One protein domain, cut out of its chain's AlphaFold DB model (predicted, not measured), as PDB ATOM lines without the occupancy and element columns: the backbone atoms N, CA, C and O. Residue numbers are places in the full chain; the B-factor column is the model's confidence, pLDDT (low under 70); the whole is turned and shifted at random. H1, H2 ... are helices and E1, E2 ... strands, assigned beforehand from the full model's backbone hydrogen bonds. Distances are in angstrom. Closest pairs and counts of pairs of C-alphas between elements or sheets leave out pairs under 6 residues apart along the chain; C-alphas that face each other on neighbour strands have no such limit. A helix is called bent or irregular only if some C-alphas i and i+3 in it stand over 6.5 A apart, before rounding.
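Overview. This is residues 51 to 117 and 130 to 221 of the 244 residues of the protein "DUF1618 domain-containing protein" of Triticum aestivum (UniProt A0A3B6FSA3). Two four-stranded antiparallel sheets lie partly face to face as a sandwich, with E5 of the second sheet covered by E1, E2 and E3 of the first. The long hairpin of E2 and E3 makes the longest axis, H2 covers the other face of the second sheet over E7 and E8, and H1 lies out beyond the first sheet, far from H2. The printed part has 159 residues, with three named helices and eight named strands in the order H1 E1 E2 E3 E4 H2 H3 E5 E6 E7 E8; the sheets run E1 E2 E3 E4 and E5 E6 E7 E8. The class is mixed, helices and strands, and the whole is compact, with a radius of gyration of the C-alphas of 16.0 A and spans of 48 by 42 by 27 A.

Along the chain. Find C-alpha 51 at (159.781, 160.900, 111.131); from there H1 runs through residues 51 to 60, 14.3 A long. Next come E1, residues 71 to 76, and E2, residues 79 to 96, the longest strand, 43.5 A from first to last C-alpha. E2 bends by 98 degrees at residue 93. E3, residues 103 to 117, bends by 72 degrees at residue 106, measures 38.2 A and ends with C-alpha 117 at (170.263, 146.173, 107.978). Past the cut look for E4, residues 130 to 134, then H2, residues 142 to 153, 16.9 A, and H3, residues 159 to 162. H2 is irregular: C-alphas 143 and 146 are 7.0 A apart. The second sheet follows with E5, residues 171 to 177, E6, residues 188 to 194, E7, residues 202 to 208, and E8, residues 213 to 220, which is 20.1 A long and ends with C-alpha 220 at (183.414, 161.709, 131.218).

Arrangement. H1 is only just on the first sheet, with 5 pairs of C-alphas within 10 A; it only grazes it with residues 52 to 53. E1, E2 and E3 form a meander, each strand the antiparallel neighbour of the one before. In the hairpin of E1 and E2, N 74 and O 81 are within hydrogen-bond range at 2.9 A; in that of E2 and E3, look at N 84 and O 113, 2.8 A. Between E3 and the edge strand E4, N 112 and O 133 are 2.9 A apart. The two sheets stand face to face as a sandwich, 8.5 A centre to centre where they face each other, their best planes 33 degrees apart. The closest C-alphas of E1 and E5 are those of Gly 72 and His 176, 5.5 A. E5 to E8 form a second meander, with N 173 and O 192 at 2.8 A, N 191 and O 205 at 2.9 A, and N 204 and O 218 at 2.7 A. Both sheets are strongly twisted. H2 and this second sheet make two layers, a helix on one face of a sheet: its height over the sheet is 8.9 A, over E7 and E8. Its line and that of E7 stand at 28 degrees on the local plane, only just along the strands. The closest C-alphas of H2 and E8 are those of Thr 144 and Ser 216, 6.0 A. H2 and H3 only just touch, only at the corner by their link, with 3 pairs of C-alphas within 8 A, the closest Gln 153 and Ala 162, 5.7 A. Every O i to N i+4 pair is within hydrogen-bond range in H1, and 6 of 8 in H2; H3 is too short for one.

Size, cuts and confidence. The two C-alphas farthest apart are those of Gly 78 and Gly 94, 48.7 A. Residues 118 to 129 are not printed, and C-alphas 117 and 130 are 9.8 A apart across the cut. Of the links that are printed whole, none is long. The mean pLDDT of the printed part is 83.5; residues 56 to 65, 154 to 164, 180 to 185 and 221 are under 70.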
ATOM      1  N   MET A  51     161.137 160.396 111.394       76.00
ATOM      2  CA  MET A  51     159.781 160.900 111.131       76.00
ATOM      3  C   MET A  51     159.254 161.819 112.238       76.00
ATOM      4  O   MET A  51     158.512 162.762 111.953       76.00
ATOM      5  N   LYS A  52     159.630 161.577 113.499       71.75
ATOM      6  CA  LYS A  52     159.210 162.427 114.620       71.75
ATOM      7  C   LYS A  52     159.955 163.761 114.634       71.75
ATOM      8  O   LYS A  52     159.308 164.790 114.814       71.75
ATOM      9  N   GLN A  53     161.269 163.771 114.393       70.00
ATOM     10  CA  GLN A  53     162.046 165.012 114.328       70.00
ATOM     11  C   GLN A  53     161.630 165.861 113.122       70.00
ATOM     12  O   GLN A  53     161.527 167.076 113.264       70.00
ATOM     13  N   ILE A  54     161.326 165.243 111.974       71.50
ATOM     14  CA  ILE A  54     160.796 165.946 110.794       71.50
ATOM     15  C   ILE A  54     159.477 166.643 111.147       71.50
ATOM     16  O   ILE A  54     159.367 167.859 111.013       71.50
ATOM     17  N   ARG A  55     158.509 165.906 111.707       70.06
ATOM     18  CA  ARG A  55     157.207 166.474 112.101       70.06
ATOM     19  C   ARG A  55     157.337 167.588 113.146       70.06
ATOM     20  O   ARG A  55     156.646 168.599 113.051       70.06
ATOM     21  N   ALA A  56     158.215 167.419 114.135       67.44
ATOM     22  CA  ALA A  56     158.454 168.425 115.172       67.44
ATOM     23  C   ALA A  56     159.147 169.685 114.618       67.44
ATOM     24  O   ALA A  56     158.798 170.806 114.996       67.44
ATOM     25  N   SER A  57     160.105 169.508 113.705       64.50
ATOM     26  CA  SER A  57     160.769 170.583 112.959       64.50
ATOM     27  C   SER A  57     159.750 171.393 112.157       64.50
ATOM     28  O   SER A  57     159.705 172.615 112.285       64.50
ATOM     29  N   ASP A  58     158.880 170.719 111.403       62.06
ATOM     30  CA  ASP A  58     157.862 171.369 110.572       62.06
ATOM     31  C   ASP A  58     156.859 172.174 111.410       62.06
ATOM     32  O   ASP A  58     156.544 173.313 111.075       62.06
ATOM     33  N   ALA A  59     156.408 171.619 112.540       60.34
ATOM     34  CA  ALA A  59     155.455 172.284 113.429       60.34
ATOM     35  C   ALA A  59     156.048 173.499 114.168       60.34
ATOM     36  O   ALA A  59     155.339 174.467 114.436       60.34
ATOM     37  N   SER A  60     157.337 173.453 114.520       61.34
ATOM     38  CA  SER A  60     158.007 174.508 115.299       61.34
ATOM     39  C   SER A  60     158.801 175.503 114.447       61.34
ATOM     40  O   SER A  60     159.340 176.472 114.984       61.34
ATOM     41  N   GLY A  61     158.927 175.255 113.138       57.41
ATOM     42  CA  GLY A  61     159.800 176.007 112.233       57.41
ATOM     43  C   GLY A  61     161.292 175.905 112.582       57.41
ATOM     44  O   GLY A  61     162.106 176.654 112.033       57.41
ATOM     45  N   ARG A  62     161.671 175.017 113.511       58.78
ATOM     46  CA  ARG A  62     163.053 174.856 113.978       58.78
ATOM     47  C   ARG A  62     163.837 173.977 113.021       58.78
ATOM     48  O   ARG A  62     163.316 173.044 112.432       58.78
ATOM     49  N   ARG A  63     165.128 174.262 112.886       59.03
ATOM     50  CA  ARG A  63     166.048 173.455 112.082       59.03
ATOM     51  C   ARG A  63     166.391 172.167 112.840       59.03
ATOM     52  O   ARG A  63     166.588 172.220 114.053       59.03
ATOM     53  N   LEU A  64     166.493 171.040 112.129       62.84
ATOM     54  CA  LEU A  64     167.067 169.810 112.687       62.84
ATOM     55  C   LEU A  64     168.461 170.119 113.258       62.84
ATOM     56  O   LEU A  64     169.249 170.821 112.619       62.84
ATOM     57  N   GLY A  65     168.736 169.637 114.473       69.44
ATOM     58  CA  GLY A  65     170.036 169.797 115.127       69.44
ATOM     59  C   GLY A  65     171.144 168.987 114.444       69.44
ATOM     60  O   GLY A  65     170.941 168.365 113.397       69.44
ATOM     61  N   HIS A  66     172.336 168.957 115.045       78.31
ATOM     62  CA  HIS A  66     173.385 168.044 114.586       78.31
ATOM     63  C   HIS A  66     172.924 166.594 114.758       78.31
ATOM     64  O   HIS A  66     172.537 166.196 115.853       78.31
ATOM     65  N   ALA A  67     172.999 165.809 113.679       84.38
ATOM     66  CA  ALA A  67     172.501 164.435 113.658       84.38
ATOM     67  C   ALA A  67     173.124 163.570 114.753       84.38
ATOM     68  O   ALA A  67     172.414 162.799 115.389       84.38
ATOM     69  N   ARG A  68     174.431 163.757 114.998       86.38
ATOM     70  CA  ARG A  68     175.219 162.989 115.971       86.38
ATOM     71  C   ARG A  68     174.637 163.031 117.381       86.38
ATOM     72  O   ARG A  68     174.665 162.013 118.049       86.38
ATOM     73  N   TYR A  69     173.993 164.129 117.785       85.69
ATOM     74  CA  TYR A  69     173.359 164.201 119.106       85.69
ATOM     75  C   TYR A  69     172.232 163.190 119.294       85.69
ATOM     76  O   TYR A  69     171.930 162.811 120.420       85.69
ATOM     77  N   THR A  70     171.588 162.786 118.204       89.94
ATOM     78  CA  THR A  70     170.374 161.969 118.237       89.94
ATOM     79  C   THR A  70     170.492 160.680 117.456       89.94
ATOM     80  O   THR A  70     169.571 159.880 117.500       89.94
ATOM     81  N   ARG A  71     171.554 160.488 116.679       93.38
ATOM     82  CA  ARG A  71     171.655 159.391 115.727       93.38
ATOM     83  C   ARG A  71     173.069 158.853 115.683       93.38
ATOM     84  O   ARG A  71     174.028 159.618 115.721       93.38
ATOM     85  N   GLY A  72     173.167 157.543 115.532       92.38
ATOM     86  CA  GLY A  72     174.422 156.827 115.389       92.38
ATOM     87  C   GLY A  72     174.264 155.661 114.428       92.38
ATOM     88  O   GLY A  72     173.170 155.125 114.246       92.38
ATOM     89  N   VAL A  73     175.369 155.264 113.807       93.12
ATOM     90  CA  VAL A  73     175.434 154.062 112.980       93.12
ATOM     91  C   VAL A  73     176.738 153.332 113.251       93.12
ATOM     92  O   VAL A  73     177.762 153.946 113.555       93.12
ATOM     93  N   SER A  74     176.710 152.012 113.165       90.94
ATOM     94  CA  SER A  74     177.887 151.158 113.275       90.94
ATOM     95  C   SER A  74     177.714 149.935 112.385       90.94
ATOM     96  O   SER A  74     176.592 149.523 112.106       90.94
ATOM     97  N   CYS A  75     178.819 149.360 111.921       90.38
ATOM     98  CA  CYS A  75     178.802 148.056 111.270       90.38
ATOM     99  C   CYS A  75     179.268 147.016 112.290       90.38
ATOM    100  O   CYS A  75     180.414 147.066 112.729       90.38
ATOM    101  N   ILE A  76     178.383 146.097 112.668       87.19
ATOM    102  CA  ILE A  76     178.627 145.066 113.683       87.19
ATOM    103  C   ILE A  76     178.354 143.716 113.029       87.19
ATOM    104  O   ILE A  76     177.283 143.509 112.459       87.19
ATOM    105  N   ASN A  77     179.345 142.821 113.039       84.75
ATOM    106  CA  ASN A  77     179.277 141.501 112.395       84.75
ATOM    107  C   ASN A  77     178.772 141.528 110.942       84.75
ATOM    108  O   ASN A  77     177.961 140.699 110.530       84.75
ATOM    109  N   GLY A  78     179.234 142.507 110.159       85.25
ATOM    110  CA  GLY A  78     178.839 142.649 108.756       85.25
ATOM    111  C   GLY A  78     177.387 143.090 108.549       85.25
ATOM    112  O   GLY A  78     176.867 142.934 107.451       85.25
ATOM    113  N   ARG A  79     176.729 143.633 109.577       89.62
ATOM    114  CA  ARG A  79     175.403 144.255 109.491       89.62
ATOM    115  C   ARG A  79     175.485 145.707 109.924       89.62
ATOM    116  O   ARG A  79     176.164 146.032 110.898       89.62
ATOM    117  N   LEU A  80     174.768 146.582 109.232       92.81
ATOM    118  CA  LEU A  80     174.574 147.940 109.709       92.81
ATOM    119  C   LEU A  80     173.606 147.910 110.888       92.81
ATOM    120  O   LEU A  80     172.569 147.250 110.843       92.81
ATOM    121  N   ARG A  81     173.952 148.640 111.942       93.38
ATOM    122  CA  ARG A  81     173.096 148.924 113.086       93.38
ATOM    123  C   ARG A  81     172.942 150.425 113.195       93.38
ATOM    124  O   ARG A  81     173.928 151.160 113.133       93.38
ATOM    125  N   PHE A  82     171.706 150.871 113.328       95.00
ATOM    126  CA  PHE A  82     171.347 152.275 113.433       95.00
ATOM    127  C   PHE A  82     170.652 152.516 114.761       95.00
ATOM    128  O   PHE A  82     169.834 151.707 115.184       95.00
ATOM    129  N   VAL A  83     170.970 153.628 115.411       95.06
ATOM    130  CA  VAL A  83     170.337 154.055 116.655       95.06
ATOM    131  C   VAL A  83     169.807 155.467 116.489       95.06
ATOM    132  O   VAL A  83     170.479 156.338 115.937       95.06
ATOM    133  N   GLU A  84     168.605 155.697 116.998       95.19
ATOM    134  CA  GLU A  84     167.994 157.010 117.119       95.19
ATOM    135  C   GLU A  84     167.540 157.259 118.553       95.19
ATOM    136  O   GLU A  84     166.965 156.395 119.210       95.19
ATOM    137  N   LEU A  85     167.760 158.485 119.001       93.88
ATOM    138  CA  LEU A  85     167.346 159.010 120.280       93.88
ATOM    139  C   LEU A  85     166.274 160.078 120.061       93.88
ATOM    140  O   LEU A  85     166.433 161.017 119.272       93.88
ATOM    141  N   GLN A  86     165.167 159.918 120.771       92.25
ATOM    142  CA  GLN A  86     164.024 160.822 120.747       92.25
ATOM    143  C   GLN A  86     163.818 161.410 122.138       92.25
ATOM    144  O   GLN A  86     163.953 160.702 123.134       92.25
ATOM    145  N   PHE A  87     163.470 162.695 122.202       89.12
ATOM    146  CA  PHE A  87     163.352 163.431 123.459       89.12
ATOM    147  C   PHE A  87     161.952 163.987 123.675       89.12
ATOM    148  O   PHE A  87     161.309 164.471 122.742       89.12
ATOM    149  N   GLU A  88     161.546 164.023 124.936       90.25
ATOM    150  CA  GLU A  88     160.403 164.778 125.426       90.25
ATOM    151  C   GLU A  88     160.941 165.879 126.353       90.25
ATOM    152  O   GLU A  88     161.293 165.622 127.504       90.25
ATOM    153  N   VAL A  89     161.054 167.109 125.838       86.94
ATOM    154  CA  VAL A  89     161.653 168.255 126.550       86.94
ATOM    155  C   VAL A  89     160.635 169.378 126.701       86.94
ATOM    156  O   VAL A  89     159.941 169.731 125.747       86.94
ATOM    157  N   VAL A  90     160.590 169.982 127.888       87.06
ATOM    158  CA  VAL A  90     159.830 171.206 128.165       87.06
ATOM    159  C   VAL A  90     160.805 172.370 128.296       87.06
ATOM    160  O   VAL A  90     161.736 172.316 129.094       87.06
ATOM    161  N   HIS A  91     160.602 173.429 127.518       83.38
ATOM    162  CA  HIS A  91     161.412 174.643 127.606       83.38
ATOM    163  C   HIS A  91     160.753 175.654 128.548       83.38
ATOM    164  O   HIS A  91     159.596 176.027 128.346       83.38
ATOM    165  N   LEU A  92     161.499 176.138 129.541       83.38
ATOM    166  CA  LEU A  92     161.040 177.187 130.449       83.38
ATOM    167  C   LEU A  92     161.387 178.554 129.852       83.38
ATOM    168  O   LEU A  92     162.465 179.111 130.056       83.38
ATOM    169  N   HIS A  93     160.473 179.074 129.034       77.62
ATOM    170  CA  HIS A  93     160.678 180.317 128.294       77.62
ATOM    171  C   HIS A  93     161.006 181.506 129.209       77.62
ATOM    172  O   HIS A  93     160.306 181.766 130.184       77.62
ATOM    173  N   GLY A  94     162.040 182.269 128.841       79.25
ATOM    174  CA  GLY A  94     162.461 183.474 129.563       79.25
ATOM    175  C   GLY A  94     163.373 183.215 130.764       79.25
ATOM    176  O   GLY A  94     163.863 184.180 131.343       79.25
ATOM    177  N   LEU A  95     163.639 181.950 131.101       83.12
ATOM    178  CA  LEU A  95     164.589 181.569 132.141       83.12
ATOM    179  C   LEU A  95     165.878 181.037 131.514       83.12
ATOM    180  O   LEU A  95     165.845 180.236 130.577       83.12
ATOM    181  N   TYR A  96     167.007 181.484 132.052       82.44
ATOM    182  CA  TYR A  96     168.342 181.068 131.638       82.44
ATOM    183  C   TYR A  96     169.087 180.544 132.851       82.44
ATOM    184  O   TYR A  96     168.962 181.084 133.947       82.44
ATOM    185  N   ASP A  97     169.836 179.476 132.640       78.38
ATOM    186  CA  ASP A  97     170.706 178.910 133.651       78.38
ATOM    187  C   ASP A  97     171.947 179.804 133.792       78.38
ATOM    188  O   ASP A  97     172.628 180.079 132.803       78.38
ATOM    189  N   GLU A  98     172.214 180.309 134.999       79.94
ATOM    190  CA  GLU A  98     173.276 181.300 135.227       79.94
ATOM    191  C   GLU A  98     174.682 180.737 134.974       79.94
ATOM    192  O   GLU A  98     175.571 181.466 134.534       79.94
ATOM    193  N   GLU A  99     174.883 179.440 135.217       77.00
ATOM    194  CA  GLU A  99     176.178 178.779 135.046       77.00
ATOM    195  C   GLU A  99     176.476 178.481 133.573       77.00
ATOM    196  O   GLU A  99     177.590 178.699 133.091       77.00
ATOM    197  N   THR A 100     175.487 177.966 132.847       72.69
ATOM    198  CA  THR A 100     175.647 177.520 131.460       72.69
ATOM    199  C   THR A 100     175.309 178.612 130.443       72.69
ATOM    200  O   THR A 100     175.754 178.531 129.298       72.69
ATOM    201  N   GLY A 101     174.531 179.628 130.830       77.19
ATOM    202  CA  GLY A 101     174.050 180.706 129.963       77.19
ATOM    203  C   GLY A 101     172.968 180.282 128.962       77.19
ATOM    204  O   GLY A 101     172.599 181.071 128.088       77.19
ATOM    205  N   TRP A 102     172.458 179.049 129.053       79.88
ATOM    206  CA  TRP A 102     171.478 178.495 128.118       79.88
ATOM    207  C   TRP A 102     170.044 178.552 128.663       79.88
ATOM    208  O   TRP A 102     169.849 178.575 129.880       79.88
ATOM    209  N   PRO A 103     169.016 178.549 127.787       81.75
ATOM    210  CA  PRO A 103     167.625 178.470 128.219       81.75
ATOM    211  C   PRO A 103     167.374 177.236 129.084       81.75
ATOM    212  O   PRO A 103     167.711 176.113 128.688       81.75
ATOM    213  N   ILE A 104     166.722 177.432 130.230       83.44
ATOM    214  CA  ILE A 104     166.392 176.320 131.118       83.44
ATOM    215  C   ILE A 104     165.398 175.407 130.405       83.44
ATOM    216  O   ILE A 104     164.373 175.832 129.866       83.44
ATOM    217  N   SER A 105     165.736 174.125 130.381       84.94
ATOM    218  CA  SER A 105     164.907 173.080 129.803       84.94
ATOM    219  C   SER A 105     164.832 171.916 130.777       84.94
ATOM    220  O   SER A 105     165.799 171.618 131.477       84.94
ATOM    221  N   GLU A 106     163.697 171.236 130.786       87.56
ATOM    222  CA  GLU A 106     163.462 170.043 131.585       87.56
ATOM    223  C   GLU A 106     163.297 168.843 130.660       87.56
ATOM    224  O   GLU A 106     162.388 168.812 129.823       87.56
ATOM    225  N   MET A 107     164.154 167.837 130.827       90.25
ATOM    226  CA  MET A 107     163.958 166.543 130.186       90.25
ATOM    227  C   MET A 107     162.871 165.773 130.945       90.25
ATOM    228  O   MET A 107     163.008 165.474 132.135       90.25
ATOM    229  N   LYS A 108     161.769 165.468 130.260       91.88
ATOM    230  CA  LYS A 108     160.676 164.655 130.806       91.88
ATOM    231  C   LYS A 108     160.919 163.174 130.566       91.88
ATOM    232  O   LYS A 108     160.670 162.374 131.463       91.88
ATOM    233  N   SER A 109     161.389 162.828 129.371       94.44
ATOM    234  CA  SER A 109     161.700 161.454 128.995       94.44
ATOM    235  C   SER A 109     162.546 161.407 127.727       94.44
ATOM    236  O   SER A 109     162.667 162.393 126.996       94.44
ATOM    237  N   TRP A 110     163.084 160.230 127.431       95.75
ATOM    238  CA  TRP A 110     163.743 159.924 126.170       95.75
ATOM    239  C   TRP A 110     163.503 158.464 125.767       95.75
ATOM    240  O   TRP A 110     163.090 157.625 126.571       95.75
ATOM    241  N   THR A 111     163.682 158.167 124.483       96.31
ATOM    242  CA  THR A 111     163.458 156.838 123.897       96.31
ATOM    243  C   THR A 111     164.578 156.512 122.925       96.31
ATOM    244  O   THR A 111     164.927 157.353 122.095       96.31
ATOM    245  N   ILE A 112     165.115 155.302 123.038       96.38
ATOM    246  CA  ILE A 112     166.074 154.728 122.099       96.38
ATOM    247  C   ILE A 112     165.296 153.834 121.142       96.38
ATOM    248  O   ILE A 112     164.562 152.960 121.593       96.38
ATOM    249  N   THR A 113     165.488 154.014 119.842       95.88
ATOM    250  CA  THR A 113     165.057 153.039 118.840       95.88
ATOM    251  C   THR A 113     166.268 152.577 118.047       95.88
ATOM    252  O   THR A 113     167.166 153.367 117.746       95.88
ATOM    253  N   THR A 114     166.310 151.287 117.741       95.38
ATOM    254  CA  THR A 114     167.398 150.645 117.007       95.38
ATOM    255  C   THR A 114     166.873 149.903 115.795       95.38
ATOM    256  O   THR A 114     165.757 149.387 115.813       95.38
ATOM    257  N   TRP A 115     167.689 149.853 114.750       95.69
ATOM    258  CA  TRP A 115     167.396 149.128 113.523       95.69
ATOM    259  C   TRP A 115     168.620 148.356 113.056       95.69
ATOM    260  O   TRP A 115     169.756 148.804 113.258       95.69
ATOM    261  N   SER A 116     168.387 147.258 112.346       94.06
ATOM    262  CA  SER A 116     169.423 146.487 111.675       94.06
ATOM    263  C   SER A 116     169.187 146.415 110.174       94.06
ATOM    264  O   SER A 116     168.057 146.436 109.697       94.06
ATOM    265  N   ASN A 117     170.281 146.364 109.418       93.69
ATOM    266  CA  ASN A 117     170.263 146.173 107.978       93.69
ATOM    267  C   ASN A 117     171.423 145.259 107.565       93.69
ATOM    268  O   ASN A 117     172.601 145.610 107.683       93.69
ATOM    269  N   ASP A 130     164.727 146.757 115.433       91.31
ATOM    270  CA  ASP A 130     165.190 145.726 116.365       91.31
ATOM    271  C   ASP A 130     164.529 145.888 117.743       91.31
ATOM    272  O   ASP A 130     164.027 144.932 118.333       91.31
ATOM    273  N   CYS A 131     164.568 147.109 118.288       93.00
ATOM    274  CA  CYS A 131     164.121 147.421 119.643       93.00
ATOM    275  C   CYS A 131     163.776 148.908 119.783       93.00
ATOM    276  O   CYS A 131     164.517 149.767 119.298       93.00
ATOM    277  N   THR A 132     162.692 149.198 120.507       95.56
ATOM    278  CA  THR A 132     162.331 150.529 121.004       95.56
ATOM    279  C   THR A 132     162.226 150.468 122.527       95.56
ATOM    280  O   THR A 132     161.408 149.718 123.055       95.56
ATOM    281  N   LEU A 133     163.029 151.273 123.225       96.69
ATOM    282  CA  LEU A 133     163.186 151.245 124.678       96.69
ATOM    283  C   LEU A 133     163.022 152.648 125.270       96.69
ATOM    284  O   LEU A 133     163.784 153.568 124.943       96.69
ATOM    285  N   ARG A 134     162.036 152.834 126.154       97.44
ATOM    286  CA  ARG A 134     161.865 154.099 126.889       97.44
ATOM    287  C   ARG A 134     162.784 154.146 128.100       97.44
ATOM    288  O   ARG A 134     162.986 153.146 128.777       97.44
ATOM    289  N   ALA A 135     163.240 155.341 128.461       97.31
ATOM    290  CA  ALA A 135     164.072 155.542 129.646       97.31
ATOM    291  C   ALA A 135     163.457 154.981 130.943       97.31
ATOM    292  O   ALA A 135     164.165 154.440 131.785       97.31
ATOM    293  N   SER A 136     162.132 155.080 131.089       95.81
ATOM    294  CA  SER A 136     161.382 154.563 132.241       95.81
ATOM    295  C   SER A 136     161.325 153.034 132.320       95.81
ATOM    296  O   SER A 136     160.953 152.497 133.358       95.81
ATOM    297  N   GLU A 137     161.623 152.340 131.223       96.81
ATOM    298  CA  GLU A 137     161.634 150.875 131.138       96.81
ATOM    299  C   GLU A 137     163.019 150.297 131.459       96.81
ATOM    300  O   GLU A 137     163.162 149.084 131.587       96.81
ATOM    301  N   ILE A 138     164.036 151.154 131.606       97.44
ATOM    302  CA  ILE A 138     165.401 150.739 131.913       97.44
ATOM    303  C   ILE A 138     165.527 150.505 133.415       97.44
ATOM    304  O   ILE A 138     165.423 151.429 134.225       97.44
ATOM    305  N   ALA A 139     165.802 149.261 133.789       96.50
ATOM    306  CA  ALA A 139     166.077 148.893 135.163       96.50
ATOM    307  C   ALA A 139     167.425 149.474 135.621       96.50
ATOM    308  O   ALA A 139     168.456 149.288 134.970       96.50
ATOM    309  N   VAL A 140     167.420 150.139 136.775       94.69
ATOM    310  CA  VAL A 140     168.631 150.575 137.480       94.69
ATOM    311  C   VAL A 140     168.873 149.597 138.622       94.69
ATOM    312  O   VAL A 140     168.067 149.517 139.551       94.69
ATOM    313  N   GLY A 141     169.946 148.813 138.516       89.88
ATOM    314  CA  GLY A 141     170.338 147.849 139.543       89.88
ATOM    315  C   GLY A 141     171.014 148.522 140.737       89.88
ATOM    316  O   GLY A 141     171.469 149.663 140.649       89.88
ATOM    317  N   ASP A 142     171.114 147.809 141.860       88.69
ATOM    318  CA  ASP A 142     171.808 148.311 143.058       88.69
ATOM    319  C   ASP A 142     173.290 148.640 142.786       88.69
ATOM    320  O   ASP A 142     173.858 149.520 143.428       88.69
ATOM    321  N   ASP A 143     173.882 147.967 141.796       88.62
ATOM    322  CA  ASP A 143     175.253 148.132 141.302       88.62
ATOM    323  C   ASP A 143     175.505 149.437 140.535       88.62
ATOM    324  O   ASP A 143     176.653 149.830 140.390       88.62
ATOM    325  N   THR A 144     174.455 150.083 140.030       89.44
ATOM    326  CA  THR A 144     174.538 151.338 139.256       89.44
ATOM    327  C   THR A 144     173.779 152.485 139.912       89.44
ATOM    328  O   THR A 144     173.917 153.649 139.525       89.44
ATOM    329  N   LYS A 145     172.959 152.173 140.921       88.56
ATOM    330  CA  LYS A 145     172.135 153.135 141.648       88.56
ATOM    331  C   LYS A 145     172.979 154.184 142.360       88.56
ATOM    332  O   LYS A 145     172.624 155.357 142.319       88.56
ATOM    333  N   SER A 146     174.087 153.780 142.979       87.50
ATOM    334  CA  SER A 146     174.957 154.696 143.728       87.50
ATOM    335  C   SER A 146     175.605 155.727 142.801       87.50
ATOM    336  O   SER A 146     175.573 156.924 143.076       87.50
ATOM    337  N   GLU A 147     176.129 155.283 141.663       88.62
ATOM    338  CA  GLU A 147     176.768 156.106 140.639       88.62
ATOM    339  C   GLU A 147     175.759 157.037 139.964       88.62
ATOM    340  O   GLU A 147     176.047 158.216 139.753       88.62
ATOM    341  N   LEU A 148     174.556 156.534 139.669       88.50
ATOM    342  CA  LEU A 148     173.473 157.352 139.135       88.50
ATOM    343  C   LEU A 148     173.027 158.418 140.145       88.50
ATOM    344  O   LEU A 148     172.816 159.566 139.764       88.50
ATOM    345  N   SER A 149     172.918 158.077 141.433       87.12
ATOM    346  CA  SER A 149     172.611 159.052 142.484       87.12
ATOM    347  C   SER A 149     173.692 160.127 142.607       87.12
ATOM    348  O   SER A 149     173.355 161.300 142.726       87.12
ATOM    349  N   LEU A 150     174.976 159.762 142.514       83.56
ATOM    350  CA  LEU A 150     176.079 160.731 142.506       83.56
ATOM    351  C   LEU A 150     175.997 161.677 141.303       83.56
ATOM    352  O   LEU A 150     176.149 162.886 141.466       83.56
ATOM    353  N   LEU A 151     175.707 161.146 140.112       86.19
ATOM    354  CA  LEU A 151     175.474 161.943 138.908       86.19
ATOM    355  C   LEU A 151     174.338 162.951 139.129       86.19
ATOM    356  O   LEU A 151     174.490 164.124 138.804       86.19
ATOM    357  N   LEU A 152     173.207 162.505 139.683       84.19
ATOM    358  CA  LEU A 152     172.028 163.347 139.907       84.19
ATOM    359  C   LEU A 152     172.271 164.443 140.956       84.19
ATOM    360  O   LEU A 152     171.727 165.538 140.823       84.19
ATOM    361  N   GLN A 153     173.101 164.170 141.966       79.00
ATOM    362  CA  GLN A 153     173.475 165.132 143.009       79.00
ATOM    363  C   GLN A 153     174.473 166.184 142.513       79.00
ATOM    364  O   GLN A 153     174.364 167.348 142.878       79.00
ATOM    365  N   ASP A 154     175.420 165.808 141.651       69.81
ATOM    366  CA  ASP A 154     176.506 166.694 141.202       69.81
ATOM    367  C   ASP A 154     176.044 167.860 140.299       69.81
ATOM    368  O   ASP A 154     176.823 168.767 139.997       69.81
ATOM    369  N   GLY A 155     174.783 167.847 139.857       57.88
ATOM    370  CA  GLY A 155     174.178 168.906 139.047       57.88
ATOM    371  C   GLY A 155     173.065 169.702 139.730       57.88
ATOM    372  O   GLY A 155     172.363 170.421 139.016       57.88
ATOM    373  N   CYS A 156     172.879 169.553 141.048       58.94
ATOM    374  CA  CYS A 156     171.819 170.207 141.813       58.94
ATOM    375  C   CYS A 156     172.405 170.977 143.007       58.94
ATOM    376  O   CYS A 156     173.067 170.380 143.851       58.94
ATOM    377  N   ASP A 157     172.129 172.281 143.098       55.88
ATOM    378  CA  ASP A 157     172.519 173.096 144.261       55.88
ATOM    379  C   ASP A 157     171.660 172.781 145.503       55.88
ATOM    380  O   ASP A 157     172.069 173.065 146.628       55.88
ATOM    381  N   ASP A 158     170.493 172.156 145.302       55.38
ATOM    382  CA  ASP A 158     169.543 171.794 146.354       55.38
ATOM    383  C   ASP A 158     169.251 170.283 146.352       55.38
ATOM    384  O   ASP A 158     168.827 169.699 145.349       55.38
ATOM    385  N   HIS A 159     169.462 169.629 147.497       53.66
ATOM    386  CA  HIS A 159     169.344 168.170 147.637       53.66
ATOM    387  C   HIS A 159     167.911 167.639 147.434       53.66
ATOM    388  O   HIS A 159     167.745 166.479 147.057       53.66
ATOM    389  N   ALA A 160     166.881 168.466 147.652       53.06
ATOM    390  CA  ALA A 160     165.475 168.066 147.531       53.06
ATOM    391  C   ALA A 160     165.028 167.837 146.071       53.06
ATOM    392  O   ALA A 160     164.201 166.963 145.806       53.06
ATOM    393  N   ASP A 161     165.605 168.574 145.120       57.56
ATOM    394  CA  ASP A 161     165.291 168.444 143.692       57.56
ATOM    395  C   ASP A 161     165.960 167.210 143.060       57.56
ATOM    396  O   ASP A 161     165.449 166.646 142.088       57.56
ATOM    397  N   ALA A 162     167.078 166.748 143.631       58.78
ATOM    398  CA  ALA A 162     167.787 165.555 143.170       58.78
ATOM    399  C   ALA A 162     167.006 164.259 143.455       58.78
ATOM    400  O   ALA A 162     167.049 163.337 142.642       58.78
ATOM    401  N   GLU A 163     166.246 164.190 144.557       59.03
ATOM    402  CA  GLU A 163     165.432 163.011 144.908       59.03
ATOM    403  C   GLU A 163     164.257 162.773 143.944       59.03
ATOM    404  O   GLU A 163     163.750 161.654 143.855       59.03
ATOM    405  N   GLN A 164     163.828 163.794 143.194       65.12
ATOM    406  CA  GLN A 164     162.725 163.682 142.233       65.12
ATOM    407  C   GLN A 164     163.178 163.332 140.809       65.12
ATOM    408  O   GLN A 164     162.340 163.007 139.964       65.12
ATOM    409  N   ARG A 165     164.482 163.401 140.514       76.75
ATOM    410  CA  ARG A 165     165.021 163.139 139.172       76.75
ATOM    411  C   ARG A 165     165.462 161.686 139.041       76.75
ATOM    412  O   ARG A 165     166.229 161.179 139.847       76.75
ATOM    413  N   GLY A 166     164.998 161.027 137.983       89.19
ATOM    414  CA  GLY A 166     165.427 159.685 137.598       89.19
ATOM    415  C   GLY A 166     166.273 159.678 136.326       89.19
ATOM    416  O   GLY A 166     166.555 160.716 135.726       89.19
ATOM    417  N   LEU A 167     166.617 158.472 135.868       93.94
ATOM    418  CA  LEU A 167     167.327 158.237 134.607       93.94
ATOM    419  C   LEU A 167     166.638 158.926 133.409       93.94
ATOM    420  O   LEU A 167     167.307 159.527 132.567       93.94
ATOM    421  N   GLN A 168     165.300 158.916 133.361       94.75
ATOM    422  CA  GLN A 168     164.534 159.560 132.286       94.75
ATOM    423  C   GLN A 168     164.636 161.091 132.253       94.75
ATOM    424  O   GLN A 168     164.298 161.705 131.242       94.75
ATOM    425  N   ASN A 169     165.102 161.713 133.339       93.12
ATOM    426  CA  ASN A 169     165.231 163.165 133.452       93.12
ATOM    427  C   ASN A 169     166.625 163.676 133.073       93.12
ATOM    428  O   ASN A 169     166.871 164.881 133.127       93.12
ATOM    429  N   LEU A 170     167.541 162.785 132.687       92.88
ATOM    430  CA  LEU A 170     168.864 163.171 132.214       92.88
ATOM    431  C   LEU A 170     168.812 163.646 130.766       92.88
ATOM    432  O   LEU A 170     168.200 163.013 129.906       92.88
ATOM    433  N   PHE A 171     169.520 164.736 130.482       90.81
ATOM    434  CA  PHE A 171     169.814 165.133 129.114       90.81
ATOM    435  C   PHE A 171     170.789 164.131 128.523       90.81
ATOM    436  O   PHE A 171     171.937 164.072 128.956       90.81
ATOM    437  N   VAL A 172     170.331 163.359 127.543       92.94
ATOM    438  CA  VAL A 172     171.145 162.354 126.864       92.94
ATOM    439  C   VAL A 172     171.406 162.736 125.412       92.94
ATOM    440  O   VAL A 172     170.576 163.389 124.780       92.94
ATOM    441  N   SER A 173     172.563 162.357 124.885       91.75
ATOM    442  CA  SER A 173     172.968 162.614 123.506       91.75
ATOM    443  C   SER A 173     173.995 161.593 123.021       91.75
ATOM    444  O   SER A 173     174.464 160.750 123.787       91.75
ATOM    445  N   ASP A 174     174.353 161.700 121.743       89.88
ATOM    446  CA  ASP A 174     175.487 161.003 121.127       89.88
ATOM    447  C   ASP A 174     175.399 159.473 121.249       89.88
ATOM    448  O   ASP A 174     176.314 158.847 121.790       89.88
ATOM    449  N   PRO A 175     174.294 158.856 120.781       93.81
ATOM    450  CA  PRO A 175     174.124 157.420 120.895       93.81
ATOM    451  C   PRO A 175     175.132 156.657 120.031       93.81
ATOM    452  O   PRO A 175     175.294 156.934 118.840       93.81
ATOM    453  N   HIS A 176     175.774 155.651 120.621       90.56
ATOM    454  CA  HIS A 176     176.744 154.799 119.938       90.56
ATOM    455  C   HIS A 176     176.609 153.342 120.372       90.56
ATOM    456  O   HIS A 176     176.380 153.068 121.545       90.56
ATOM    457  N   PHE A 177     176.777 152.399 119.447       91.06
ATOM    458  CA  PHE A 177     176.808 150.981 119.800       91.06
ATOM    459  C   PHE A 177     178.156 150.604 120.422       91.06
ATOM    460  O   PHE A 177     179.201 151.102 120.010       91.06
ATOM    461  N   GLY A 178     178.146 149.698 121.394       85.81
ATOM    462  CA  GLY A 178     179.358 149.037 121.860       85.81
ATOM    463  C   GLY A 178     180.003 148.203 120.755       85.81
ATOM    464  O   GLY A 178     179.314 147.551 119.976       85.81
ATOM    465  N   MET A 179     181.335 148.259 120.679       72.88
ATOM    466  CA  MET A 179     182.162 147.546 119.691       72.88
ATOM    467  C   MET A 179     183.112 146.520 120.336       72.88
ATOM    468  O   MET A 179     184.102 146.111 119.742       72.88
ATOM    469  N   ASN A 180     182.870 146.153 121.588       64.12
ATOM    470  CA  ASN A 180     183.686 145.223 122.356       64.12
ATOM    471  C   ASN A 180     183.499 143.778 121.866       64.12
ATOM    472  O   ASN A 180     182.382 143.348 121.608       64.12
ATOM    473  N   ASP A 181     184.595 143.009 121.815       53.38
ATOM    474  CA  ASP A 181     184.616 141.615 121.331       53.38
ATOM    475  C   ASP A 181     183.670 140.670 122.108       53.38
ATOM    476  O   ASP A 181     183.310 139.602 121.616       53.38
ATOM    477  N   SER A 182     183.270 141.043 123.332       56.59
ATOM    478  CA  SER A 182     182.284 140.319 124.148       56.59
ATOM    479  C   SER A 182     180.833 140.577 123.740       56.59
ATOM    480  O   SER A 182     179.967 139.749 124.021       56.59
ATOM    481  N   ASP A 183     180.567 141.709 123.089       57.66
ATOM    482  CA  ASP A 183     179.230 142.209 122.772       57.66
ATOM    483  C   ASP A 183     178.962 141.948 121.296       57.66
ATOM    484  O   ASP A 183     178.734 142.861 120.501       57.66
ATOM    485  N   ALA A 184     179.031 140.663 120.940       59.03
ATOM    486  CA  ALA A 184     178.973 140.200 119.562       59.03
ATOM    487  C   ALA A 184     177.789 140.807 118.792       59.03
ATOM    488  O   ALA A 184     177.938 141.125 117.620       59.03
ATOM    489  N   ASP A 185     176.651 141.046 119.443       68.94
ATOM    490  CA  ASP A 185     175.440 141.518 118.775       68.94
ATOM    491  C   ASP A 185     175.171 143.023 118.929       68.94
ATOM    492  O   ASP A 185     174.111 143.479 118.515       68.94
ATOM    493  N   GLY A 186     176.090 143.834 119.473       76.69
ATOM    494  CA  GLY A 186     175.839 145.275 119.639       76.69
ATOM    495  C   GLY A 186     174.667 145.569 120.584       76.69
ATOM    496  O   GLY A 186     173.843 146.442 120.313       76.69
ATOM    497  N   ASP A 187     174.578 144.807 121.675       88.94
ATOM    498  CA  ASP A 187     173.496 144.877 122.669       88.94
ATOM    499  C   ASP A 187     173.686 146.016 123.688       88.94
ATOM    500  O   ASP A 187     172.811 146.269 124.518       88.94
ATOM    501  N   ILE A 188     174.825 146.712 123.648       92.69
ATOM    502  CA  ILE A 188     175.102 147.860 124.512       92.69
ATOM    503  C   ILE A 188     175.046 149.145 123.696       92.69
ATOM    504  O   ILE A 188     175.702 149.267 122.662       92.69
ATOM    505  N   ILE A 189     174.298 150.129 124.190       93.94
ATOM    506  CA  ILE A 189     174.292 151.493 123.669       93.94
ATOM    507  C   ILE A 189     174.895 152.432 124.702       93.94
ATOM    508  O   ILE A 189     174.438 152.517 125.840       93.94
ATOM    509  N   TYR A 190     175.908 153.166 124.267       94.38
ATOM    510  CA  TYR A 190     176.519 154.244 125.016       94.38
ATOM    511  C   TYR A 190     175.805 155.558 124.720       94.38
ATOM    512  O   TYR A 190     175.617 155.910 123.556       94.38
ATOM    513  N   LEU A 191     175.435 156.289 125.771       94.69
ATOM    514  CA  LEU A 191     174.907 157.652 125.691       94.69
ATOM    515  C   LEU A 191     175.781 158.599 126.509       94.69
ATOM    516  O   LEU A 191     176.207 158.257 127.613       94.69
ATOM    517  N   THR A 192     175.963 159.824 126.029       92.38
ATOM    518  CA  THR A 192     176.452 160.919 126.871       92.38
ATOM    519  C   THR A 192     175.285 161.479 127.673       92.38
ATOM    520  O   THR A 192     174.266 161.821 127.090       92.38
ATOM    521  N   ALA A 193     175.420 161.603 128.990       91.69
ATOM    522  CA  ALA A 193     174.396 162.097 129.902       91.69
ATOM    523  C   ALA A 193     174.850 163.341 130.667       91.69
ATOM    524  O   ALA A 193     176.011 163.472 131.061       91.69
ATOM    525  N   ARG A 194     173.912 164.261 130.898       88.50
ATOM    526  CA  ARG A 194     174.099 165.517 131.632       88.50
ATOM    527  C   ARG A 194     172.870 165.798 132.496       88.50
ATOM    528  O   ARG A 194     171.742 165.494 132.112       88.50
ATOM    529  N   VAL A 195     173.078 166.420 133.654       85.31
ATOM    530  CA  VAL A 195     171.984 166.779 134.582       85.31
ATOM    531  C   VAL A 195     171.184 167.986 134.083       85.31
ATOM    532  O   VAL A 195     169.987 168.104 134.340       85.31
ATOM    533  N   ARG A 196     171.848 168.886 133.352       82.31
ATOM    534  CA  ARG A 196     171.275 170.091 132.746       82.31
ATOM    535  C   ARG A 196     171.698 170.194 131.286       82.31
ATOM    536  O   ARG A 196     172.723 169.636 130.880       82.31
ATOM    537  N   PHE A 197     170.903 170.912 130.502       81.06
ATOM    538  CA  PHE A 197     171.185 171.142 129.092       81.06
ATOM    539  C   PHE A 197     172.574 171.778 128.920       81.06
ATOM    540  O   PHE A 197     172.850 172.827 129.491       81.06
ATOM    541  N   LEU A 198     173.453 171.114 128.159       76.44
ATOM    542  CA  LEU A 198     174.820 171.568 127.865       76.44
ATOM    543  C   LEU A 198     175.720 171.847 129.089       76.44
ATOM    544  O   LEU A 198     176.723 172.555 128.975       76.44
ATOM    545  N   HIS A 199     175.410 171.244 130.238       79.00
ATOM    546  CA  HIS A 199     176.241 171.317 131.442       79.00
ATOM    547  C   HIS A 199     177.680 170.831 131.171       79.00
ATOM    548  O   HIS A 199     177.835 169.821 130.485       79.00
ATOM    549  N   PRO A 200     178.741 171.473 131.704       74.88
ATOM    550  CA  PRO A 200     180.131 171.128 131.377       74.88
ATOM    551  C   PRO A 200     180.543 169.723 131.834       74.88
ATOM    552  O   PRO A 200     181.342 169.068 131.164       74.88
ATOM    553  N   LYS A 201     179.984 169.243 132.948       80.75
ATOM    554  CA  LYS A 201     180.172 167.859 133.401       80.75
ATOM    555  C   LYS A 201     179.215 166.923 132.669       80.75
ATOM    556  O   LYS A 201     178.032 167.241 132.522       80.75
ATOM    557  N   SER A 202     179.734 165.775 132.253       85.62
ATOM    558  CA  SER A 202     178.986 164.720 131.571       85.62
ATOM    559  C   SER A 202     179.403 163.345 132.055       85.62
ATOM    560  O   SER A 202     180.516 163.156 132.538       85.62
ATOM    561  N   TRP A 203     178.524 162.380 131.842       90.38
ATOM    562  CA  TRP A 203     178.738 160.973 132.125       90.38
ATOM    563  C   TRP A 203     178.474 160.156 130.873       90.38
ATOM    564  O   TRP A 203     177.759 160.599 129.982       90.38
ATOM    565  N   ILE A 204     179.052 158.971 130.806       92.06
ATOM    566  CA  ILE A 204     178.741 157.959 129.814       92.06
ATOM    567  C   ILE A 204     177.867 156.911 130.498       92.06
ATOM    568  O   ILE A 204     178.246 156.361 131.534       92.06
ATOM    569  N   LEU A 205     176.690 156.669 129.929       94.81
ATOM    570  CA  LEU A 205     175.782 155.598 130.324       94.81
ATOM    571  C   LEU A 205     175.981 154.433 129.364       94.81
ATOM    572  O   LEU A 205     175.899 154.648 128.159       94.81
ATOM    573  N   ALA A 206     176.194 153.226 129.879       94.75
ATOM    574  CA  ALA A 206     176.116 152.001 129.088       94.75
ATOM    575  C   ALA A 206     174.760 151.340 129.340       94.75
ATOM    576  O   ALA A 206     174.449 150.981 130.478       94.75
ATOM    577  N   ILE A 207     173.945 151.203 128.300       95.88
ATOM    578  CA  ILE A 207     172.592 150.652 128.381       95.88
ATOM    579  C   ILE A 207     172.570 149.319 127.654       95.88
ATOM    580  O   ILE A 207     172.806 149.265 126.452       95.88
ATOM    581  N   ASP A 208     172.238 148.263 128.384       94.25
ATOM    582  CA  ASP A 208     171.963 146.944 127.837       94.25
ATOM    583  C   ASP A 208     170.537 146.929 127.284       94.25
ATOM    584  O   ASP A 208     169.561 146.844 128.038       94.25
ATOM    585  N   ILE A 209     170.411 147.070 125.962       93.94
ATOM    586  CA  ILE A 209     169.108 147.165 125.289       93.94
ATOM    587  C   ILE A 209     168.404 145.821 125.169       93.94
ATOM    588  O   ILE A 209     167.213 145.791 124.888       93.94
ATOM    589  N   LYS A 210     169.118 144.716 125.386       91.94
ATOM    590  CA  LYS A 210     168.563 143.363 125.343       91.94
ATOM    591  C   LYS A 210     167.930 142.978 126.669       91.94
ATOM    592  O   LYS A 210     166.858 142.382 126.692       91.94
ATOM    593  N   ASN A 211     168.578 143.345 127.772       93.94
ATOM    594  CA  ASN A 211     168.087 143.094 129.127       93.94
ATOM    595  C   ASN A 211     167.382 144.309 129.750       93.94
ATOM    596  O   ASN A 211     166.967 144.239 130.906       93.94
ATOM    597  N   HIS A 212     167.253 145.410 129.002       95.88
ATOM    598  CA  HIS A 212     166.580 146.647 129.404       95.88
ATOM    599  C   HIS A 212     167.139 147.190 130.728       95.88
ATOM    600  O   HIS A 212     166.400 147.483 131.668       95.88
ATOM    601  N   ARG A 213     168.468 147.288 130.834       96.00
ATOM    602  CA  ARG A 213     169.158 147.599 132.094       96.00
ATOM    603  C   ARG A 213     170.273 148.617 131.896       96.00
ATOM    604  O   ARG A 213     171.016 148.561 130.922       96.00
ATOM    605  N   LEU A 214     170.442 149.507 132.870       96.69
ATOM    606  CA  LEU A 214     171.632 150.344 132.976       96.69
ATOM    607  C   LEU A 214     172.807 149.479 133.451       96.69
ATOM    608  O   LEU A 214     172.792 148.961 134.565       96.69
ATOM    609  N   GLN A 215     173.803 149.281 132.593       94.25
ATOM    610  CA  GLN A 215     174.941 148.404 132.863       94.25
ATOM    611  C   GLN A 215     176.059 149.121 133.617       94.25
ATOM    612  O   GLN A 215     176.701 148.517 134.472       94.25
ATOM    613  N   SER A 216     176.329 150.385 133.286       92.50
ATOM    614  CA  SER A 216     177.327 151.188 133.994       92.50
ATOM    615  C   SER A 216     177.113 152.686 133.794       92.50
ATOM    616  O   SER A 216     176.473 153.124 132.834       92.50
ATOM    617  N   VAL A 217     177.672 153.464 134.721       93.00
ATOM    618  CA  VAL A 217     177.719 154.927 134.689       93.00
ATOM    619  C   VAL A 217     179.157 155.347 134.963       93.00
ATOM    620  O   VAL A 217     179.728 154.974 135.985       93.00
ATOM    621  N   ALA A 218     179.750 156.130 134.067       89.69
ATOM    622  CA  ALA A 218     181.121 156.611 134.220       89.69
ATOM    623  C   ALA A 218     181.198 158.115 133.971       89.69
ATOM    624  O   ALA A 218     180.597 158.620 133.031       89.69
ATOM    625  N   MET A 219     181.950 158.854 134.785       84.94
ATOM    626  CA  MET A 219     182.169 160.280 134.537       84.94
ATOM    627  C   MET A 219     183.056 160.460 133.297       84.94
ATOM    628  O   MET A 219     184.161 159.920 133.233       84.94
ATOM    629  N   SER A 220     182.582 161.233 132.321       75.25
ATOM    630  CA  SER A 220     183.414 161.709 131.218       75.25
ATOM    631  C   SER A 220     184.323 162.808 131.765       75.25
ATOM    632  O   SER A 220     183.865 163.655 132.535       75.25
ATOM    633  N   ALA A 221     185.615 162.778 131.434       66.69
ATOM    634  CA  ALA A 221     186.574 163.747 131.959       66.69
ATOM    635  C   ALA A 221     186.055 165.190 131.771       66.69
ATOM    636  O   ALA A 221     185.514 165.508 130.707       66.69
TER     637      ALA A 221